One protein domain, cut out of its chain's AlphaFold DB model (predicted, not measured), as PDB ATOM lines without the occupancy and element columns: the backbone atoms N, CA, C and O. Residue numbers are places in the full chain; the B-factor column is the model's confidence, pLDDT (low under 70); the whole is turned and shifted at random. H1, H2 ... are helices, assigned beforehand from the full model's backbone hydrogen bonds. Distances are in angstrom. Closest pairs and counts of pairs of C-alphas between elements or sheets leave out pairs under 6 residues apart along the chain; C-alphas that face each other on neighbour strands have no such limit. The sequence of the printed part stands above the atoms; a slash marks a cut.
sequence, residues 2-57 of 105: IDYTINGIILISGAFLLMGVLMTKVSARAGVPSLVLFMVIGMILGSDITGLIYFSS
ATOM      1  N   ILE A   2     175.651 137.775  98.208       62.66
ATOM      2  CA  ILE A   2     174.618 136.879  97.653       62.66
ATOM      3  C   ILE A   2     174.545 135.521  98.390       62.66
ATOM      4  O   ILE A   2     173.445 135.040  98.648       62.66
ATOM      5  N   ASP A   3     175.674 134.952  98.830       70.94
ATOM      6  CA  ASP A   3     175.695 133.655  99.537       70.94
ATOM      7  C   ASP A   3     174.923 133.659 100.863       70.94
ATOM      8  O   ASP A   3     174.226 132.699 101.184       70.94
ATOM      9  N   TYR A   4     174.990 134.747 101.638       73.69
ATOM     10  CA  TYR A   4     174.252 134.854 102.903       73.69
ATOM     11  C   TYR A   4     172.737 134.901 102.675       73.69
ATOM     12  O   TYR A   4     171.984 134.274 103.418       73.69
ATOM     13  N   THR A   5     172.290 135.578 101.616       86.25
ATOM     14  CA  THR A   5     170.872 135.642 101.249       86.25
ATOM     15  C   THR A   5     170.349 134.279 100.800       86.25
ATOM     16  O   THR A   5     169.275 133.867 101.235       86.25
ATOM     17  N   ILE A   6     171.114 133.542  99.987       90.50
ATOM     18  CA  ILE A   6     170.722 132.203  99.515       90.50
ATOM     19  C   ILE A   6     170.630 131.224 100.690       90.50
ATOM     20  O   ILE A   6     169.609 130.558 100.853       90.50
ATOM     21  N   ASN A   7     171.654 131.180 101.547       92.62
ATOM     22  CA  ASN A   7     171.653 130.318 102.731       92.62
ATOM     23  C   ASN A   7     170.494 130.654 103.683       92.62
ATOM     24  O   ASN A   7     169.851 129.747 104.210       92.62
ATOM     25  N   GLY A   8     170.181 131.941 103.862       91.62
ATOM     26  CA  GLY A   8     169.045 132.385 104.672       91.62
ATOM     27  C   GLY A   8     167.696 131.908 104.124       91.62
ATOM     28  O   GLY A   8     166.876 131.388 104.877       91.62
ATOM     29  N   ILE A   9     167.479 132.014 102.809       91.88
ATOM     30  CA  ILE A   9     166.246 131.541 102.156       91.88
ATOM     31  C   ILE A   9     166.113 130.017 102.270       91.88
ATOM     32  O   ILE A   9     165.032 129.514 102.588       91.88
ATOM     33  N   ILE A  10     167.202 129.271 102.053       93.12
ATOM     34  CA  ILE A  10     167.218 127.808 102.202       93.12
ATOM     35  C   ILE A  10     166.899 127.411 103.650       93.12
ATOM     36  O   ILE A  10     166.106 126.500 103.880       93.12
ATOM     37  N   LEU A  11     167.456 128.118 104.637       94.19
ATOM     38  CA  LEU A  11     167.196 127.838 106.047       94.19
ATOM     39  C   LEU A  11     165.728 128.085 106.419       94.19
ATOM     40  O   LEU A  11     165.108 127.238 107.059       94.19
ATOM     41  N   ILE A  12     165.162 129.220 105.998       92.25
ATOM     42  CA  ILE A  12     163.764 129.575 106.280       92.25
ATOM     43  C   ILE A  12     162.811 128.589 105.599       92.25
ATOM     44  O   ILE A  12     161.902 128.075 106.247       92.25
ATOM     45  N   SER A  13     163.031 128.283 104.319       91.25
ATOM     46  CA  SER A  13     162.207 127.312 103.587       91.25
ATOM     47  C   SER A  13     162.291 125.911 104.196       91.25
ATOM     48  O   SER A  13     161.259 125.274 104.408       91.25
ATOM     49  N   GLY A  14     163.489 125.455 104.572       94.88
ATOM     50  CA  GLY A  14     163.687 124.191 105.281       94.88
ATOM     51  C   GLY A  14     162.970 124.153 106.633       94.88
ATOM     52  O   GLY A  14     162.271 123.186 106.930       94.88
ATOM     53  N   ALA A  15     163.068 125.220 107.429       94.19
ATOM     54  CA  ALA A  15     162.346 125.336 108.695       94.19
ATOM     55  C   ALA A  15     160.819 125.302 108.497       94.19
ATOM     56  O   ALA A  15     160.113 124.635 109.256       94.19
ATOM     57  N   PHE A  16     160.313 125.958 107.449       89.56
ATOM     58  CA  PHE A  16     158.890 125.972 107.107       89.56
ATOM     59  C   PHE A  16     158.383 124.576 106.714       89.56
ATOM     60  O   PHE A  16     157.352 124.121 107.215       89.56
ATOM     61  N   LEU A  17     159.144 123.848 105.887       91.81
ATOM     62  CA  LEU A  17     158.844 122.458 105.530       91.81
ATOM     63  C   LEU A  17     158.872 121.534 106.754       91.81
ATOM     64  O   LEU A  17     157.964 120.721 106.930       91.81
ATOM     65  N   LEU A  18     159.876 121.680 107.627       94.12
ATOM     66  CA  LEU A  18     159.970 120.907 108.868       94.12
ATOM     67  C   LEU A  18     158.759 121.146 109.771       94.12
ATOM     68  O   LEU A  18     158.175 120.179 110.260       94.12
ATOM     69  N   MET A  19     158.332 122.400 109.950       90.81
ATOM     70  CA  MET A  19     157.090 122.705 110.667       90.81
ATOM     71  C   MET A  19     155.884 122.014 110.026       90.81
ATOM     72  O   MET A  19     155.101 121.394 110.743       90.81
ATOM     73  N   GLY A  20     155.752 122.046 108.697       88.25
ATOM     74  CA  GLY A  20     154.657 121.379 107.986       88.25
ATOM     75  C   GLY A  20     154.592 119.866 108.244       88.25
ATOM     76  O   GLY A  20     153.523 119.319 108.546       88.25
ATOM     77  N   VAL A  21     155.740 119.185 108.204       90.25
ATOM     78  CA  VAL A  21     155.831 117.743 108.500       90.25
ATOM     79  C   VAL A  21     155.513 117.460 109.969       90.25
ATOM     80  O   VAL A  21     154.766 116.525 110.272       90.25
ATOM     81  N   LEU A  22     156.031 118.281 110.889       90.50
ATOM     82  CA  LEU A  22     155.732 118.161 112.315       90.50
ATOM     83  C   LEU A  22     154.232 118.315 112.583       90.50
ATOM     84  O   LEU A  22     153.674 117.480 113.292       90.50
ATOM     85  N   MET A  23     153.560 119.293 111.969       86.75
ATOM     86  CA  MET A  23     152.114 119.475 112.144       86.75
ATOM     87  C   MET A  23     151.310 118.307 111.594       86.75
ATOM     88  O   MET A  23     150.374 117.856 112.249       86.75
ATOM     89  N   THR A  24     151.705 117.753 110.450       86.25
ATOM     90  CA  THR A  24     151.063 116.549 109.898       86.25
ATOM     91  C   THR A  24     151.193 115.362 110.859       86.25
ATOM     92  O   THR A  24     150.227 114.640 111.107       86.25
ATOM     93  N   LYS A  25     152.367 115.191 111.479       87.19
ATOM     94  CA  LYS A  25     152.606 114.124 112.462       87.19
ATOM     95  C   LYS A  25     151.842 114.348 113.772       87.19
ATOM     96  O   LYS A  25     151.302 113.397 114.335       87.19
ATOM     97  N   VAL A  26     151.787 115.590 114.259       88.94
ATOM     98  CA  VAL A  26     151.020 115.967 115.459       88.94
ATOM     99  C   VAL A  26     149.527 115.761 115.224       88.94
ATOM    100  O   VAL A  26     148.875 115.158 116.067       88.94
ATOM    101  N   SER A  27     149.009 116.169 114.063       88.56
ATOM    102  CA  SER A  27     147.626 115.935 113.630       88.56
ATOM    103  C   SER A  27     147.259 114.456 113.681       88.56
ATOM    104  O   SER A  27     146.280 114.089 114.331       88.56
ATOM    105  N   ALA A  28     148.095 113.597 113.090       85.44
ATOM    106  CA  ALA A  28     147.869 112.156 113.090       85.44
ATOM    107  C   ALA A  28     147.843 111.560 114.510       85.44
ATOM    108  O   ALA A  28     147.051 110.663 114.786       85.44
ATOM    109  N   ARG A  29     148.676 112.068 115.430       87.31
ATOM    110  CA  ARG A  29     148.712 111.601 116.826       87.31
ATOM    111  C   ARG A  29     147.564 112.147 117.676       87.31
ATOM    112  O   ARG A  29     147.079 111.444 118.555       87.31
ATOM    113  N   ALA A  30     147.164 113.394 117.450       83.62
ATOM    114  CA  ALA A  30     146.098 114.059 118.191       83.62
ATOM    115  C   ALA A  30     144.693 113.654 117.706       83.62
ATOM    116  O   ALA A  30     143.711 113.971 118.371       83.62
ATOM    117  N   GLY A  31     144.585 112.966 116.562       84.69
ATOM    118  CA  GLY A  31     143.308 112.519 115.991       84.69
ATOM    119  C   GLY A  31     142.473 113.645 115.371       84.69
ATOM    120  O   GLY A  31     141.317 113.430 115.022       84.69
ATOM    121  N   VAL A  32     143.048 114.843 115.230       87.44
ATOM    122  CA  VAL A  32     142.400 116.018 114.631       87.44
ATOM    123  C   VAL A  32     142.878 116.229 113.197       87.44
ATOM    124  O   VAL A  32     144.066 116.028 112.930       87.44
ATOM    125  N   PRO A  33     142.010 116.686 112.274       86.44
ATOM    126  CA  PRO A  33     142.402 116.975 110.898       86.44
ATOM    127  C   PRO A  33     143.534 118.005 110.827       86.44
ATOM    128  O   PRO A  33     143.503 119.025 111.518       86.44
ATOM    129  N   SER A  34     144.513 117.773 109.952       85.31
ATOM    130  CA  SER A  34     145.696 118.633 109.802       85.31
ATOM    131  C   SER A  34     145.332 120.071 109.441       85.31
ATOM    132  O   SER A  34     145.954 121.010 109.933       85.31
ATOM    133  N   LEU A  35     144.263 120.248 108.660       89.81
ATOM    134  CA  LEU A  35     143.712 121.552 108.301       89.81
ATOM    135  C   LEU A  35     143.393 122.412 109.534       89.81
ATOM    136  O   LEU A  35     143.690 123.603 109.538       89.81
ATOM    137  N   VAL A  36     142.837 121.817 110.596       90.44
ATOM    138  CA  VAL A  36     142.475 122.544 111.826       90.44
ATOM    139  C   VAL A  36     143.724 123.079 112.523       90.44
ATOM    140  O   VAL A  36     143.745 124.231 112.945       90.44
ATOM    141  N   LEU A  37     144.791 122.280 112.586       88.88
ATOM    142  CA  LEU A  37     146.078 122.703 113.146       88.88
ATOM    143  C   LEU A  37     146.697 123.858 112.352       88.88
ATOM    144  O   LEU A  37     147.121 124.844 112.953       88.88
ATOM    145  N   PHE A  38     146.704 123.773 111.018       86.44
ATOM    146  CA  PHE A  38     147.187 124.868 110.173       86.44
ATOM    147  C   PHE A  38     146.366 126.150 110.363       86.44
ATOM    148  O   PHE A  38     146.950 127.229 110.448       86.44
ATOM    149  N   MET A  39     145.038 126.040 110.500       89.06
ATOM    150  CA  MET A  39     144.177 127.192 110.786       89.06
ATOM    151  C   MET A  39     144.502 127.838 112.135       89.06
ATOM    152  O   MET A  39     144.678 129.049 112.186       89.06
ATOM    153  N   VAL A  40     144.634 127.055 113.211       89.75
ATOM    154  CA  VAL A  40     144.948 127.588 114.551       89.75
ATOM    155  C   VAL A  40     146.294 128.310 114.556       89.75
ATOM    156  O   VAL A  40     146.397 129.416 115.077       89.75
ATOM    157  N   ILE A  41     147.323 127.721 113.943       87.00
ATOM    158  CA  ILE A  41     148.644 128.353 113.844       87.00
ATOM    159  C   ILE A  41     148.558 129.654 113.038       87.00
ATOM    160  O   ILE A  41     149.096 130.671 113.468       87.00
ATOM    161  N   GLY A  42     147.849 129.640 111.905       85.88
ATOM    162  CA  GLY A  42     147.628 130.833 111.086       85.88
ATOM    163  C   GLY A  42     146.890 131.941 111.840       85.88
ATOM    164  O   GLY A  42     147.296 133.096 111.772       85.88
ATOM    165  N   MET A  43     145.862 131.589 112.618       86.12
ATOM    166  CA  MET A  43     145.131 132.528 113.474       86.12
ATOM    167  C   MET A  43     146.029 133.128 114.559       86.12
ATOM    168  O   MET A  43     145.979 134.334 114.783       86.12
ATOM    169  N   ILE A  44     146.882 132.317 115.202       87.44
ATOM    170  CA  ILE A  44     147.828 132.799 116.221       87.44
ATOM    171  C   ILE A  44     148.825 133.783 115.608       87.44
ATOM    172  O   ILE A  44     149.074 134.834 116.188       87.44
ATOM    173  N   LEU A  45     149.378 133.474 114.435       84.00
ATOM    174  CA  LEU A  45     150.334 134.346 113.738       84.00
ATOM    175  C   LEU A  45     149.690 135.608 113.139       84.00
ATOM    176  O   LEU A  45     150.398 136.554 112.787       84.00
ATOM    177  N   GLY A  46     148.365 135.614 112.999       78.69
ATOM    178  CA  GLY A  46     147.599 136.726 112.458       78.69
ATOM    179  C   GLY A  46     147.546 137.947 113.376       78.69
ATOM    180  O   GLY A  46     147.909 137.913 114.558       78.69
ATOM    181  N   SER A  47     147.044 139.044 112.810       72.75
ATOM    182  CA  SER A  47     146.875 140.329 113.493       72.75
ATOM    183  C   SER A  47     146.001 140.247 114.742       72.75
ATOM    184  O   SER A  47     146.257 140.963 115.704       72.75
ATOM    185  N   ASP A  48     145.005 139.361 114.730       73.69
ATOM    186  CA  ASP A  48     143.958 139.309 115.753       73.69
ATOM    187  C   ASP A  48     144.448 138.729 117.085       73.69
ATOM    188  O   ASP A  48     143.849 138.995 118.125       73.69
ATOM    189  N   ILE A  49     145.536 137.947 117.073       79.12
ATOM    190  CA  ILE A  49     146.078 137.303 118.279       79.12
ATOM    191  C   ILE A  49     147.446 137.876 118.649       79.12
ATOM    192  O   ILE A  49     147.618 138.372 119.760       79.12
ATOM    193  N   THR A  50     148.436 137.806 117.755       78.00
ATOM    194  CA  THR A  50     149.813 138.243 118.068       78.00
ATOM    195  C   THR A  50     150.179 139.598 117.473       78.00
ATOM    196  O   THR A  50     151.194 140.171 117.866       78.00
ATOM    197  N   GLY A  51     149.391 140.123 116.530       71.25
ATOM    198  CA  GLY A  51     149.685 141.403 115.877       71.25
ATOM    199  C   GLY A  51     150.915 141.374 114.960       71.25
ATOM    200  O   GLY A  51     151.322 142.423 114.467       71.25
ATOM    201  N   LEU A  52     151.523 140.200 114.733       68.31
ATOM    202  CA  LEU A  52     152.805 140.067 114.030       68.31
ATOM    203  C   LEU A  52     152.693 140.347 112.528       68.31
ATOM    204  O   LEU A  52     153.622 140.891 111.934       68.31
ATOM    205  N   ILE A  53     151.571 139.968 111.912       71.69
ATOM    206  CA  ILE A  53     151.343 140.119 110.473       71.69
ATOM    207  C   ILE A  53     150.055 140.916 110.260       71.69
ATOM    208  O   ILE A  53     148.953 140.396 110.436       71.69
ATOM    209  N   TYR A  54     150.193 142.186 109.873       70.44
ATOM    210  CA  TYR A  54     149.054 143.043 109.545       70.44
ATOM    211  C   TYR A  54     148.584 142.758 108.115       70.44
ATOM    212  O   TYR A  54     149.206 143.185 107.141       70.44
ATOM    213  N   PHE A  55     147.489 142.011 107.982       65.56
ATOM    214  CA  PHE A  55     146.858 141.734 106.694       65.56
ATOM    215  C   PHE A  55     145.803 142.801 106.386       65.56
ATOM    216  O   PHE A  55     144.689 142.751 106.894       65.56
ATOM    217  N   SER A  56     146.138 143.765 105.526       72.81
ATOM    218  CA  SER A  56     145.189 144.790 105.055       72.81
ATOM    219  C   SER A  56     144.571 144.481 103.689       72.81
ATOM    220  O   SER A  56     143.659 145.181 103.256       72.81
ATOM    221  N   SER A  57     145.085 143.468 102.984       80.75
ATOM    222  CA  SER A  57     144.840 143.298 101.548       80.75
ATOM    223  C   SER A  57     144.222 141.939 101.240       80.75
ATOM    224  O   SER A  57     144.923 140.936 101.094       80.75
TER     225      SER A  57
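This is residues 2 to 57 of the 105 residues of the protein "Na_H_Exchanger domain-containing protein" of Planococcus salinarum (UniProt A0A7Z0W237). Picture an open V: one long helix, H1, and a shorter one, H2, which folds back from its far end, so that the two meet near a tight turn. Residues 2 to 19 of H1 stick out free, and a tail without a named element, residues 46 to 57, follows at the far end of H2. The printed part has 56 residues with two named helices, H1 then H2, and no named strand; its class is all helix. It is loose, with a radius of gyration of the C-alphas of 14.4 A, and spans 43 by 30 by 17 A.

Find C-alpha 2 at (174.618, 136.879, 97.653); from there H1, residues 2 to 30, runs 41.9 A to C-alpha 30 at (146.098, 114.059, 118.191). Next look for H2, residues 34 to 45, which runs 16.8 A and ends at C-alpha 45 at (150.334, 134.346, 113.738).

Look at Ser 27 and Ser 34: H1 and H2 touch, and these are their closest C-alphas, 5.1 A apart. H1 touches H2 with residues 23 to 28 alone, and H2 touches H1 with residues 34 to 38 alone. The two run opposite ways at a steep tilt of 53 degrees. In H1 and H2 every O i to N i+4 pair is within hydrogen-bond range.

The two C-alphas farthest apart are those of Ile 2 and Gly 31, 43.7 A. Without the stretch that stands free, the body has 38 residues and spans 34 by 16 by 15 A. The printed part has no cut, and the link from H1 to H2 is tight, with 3 residues. In the B-factor column the mean pLDDT of the printed part is 84.7; residues 2, 52 and 55 are under 70.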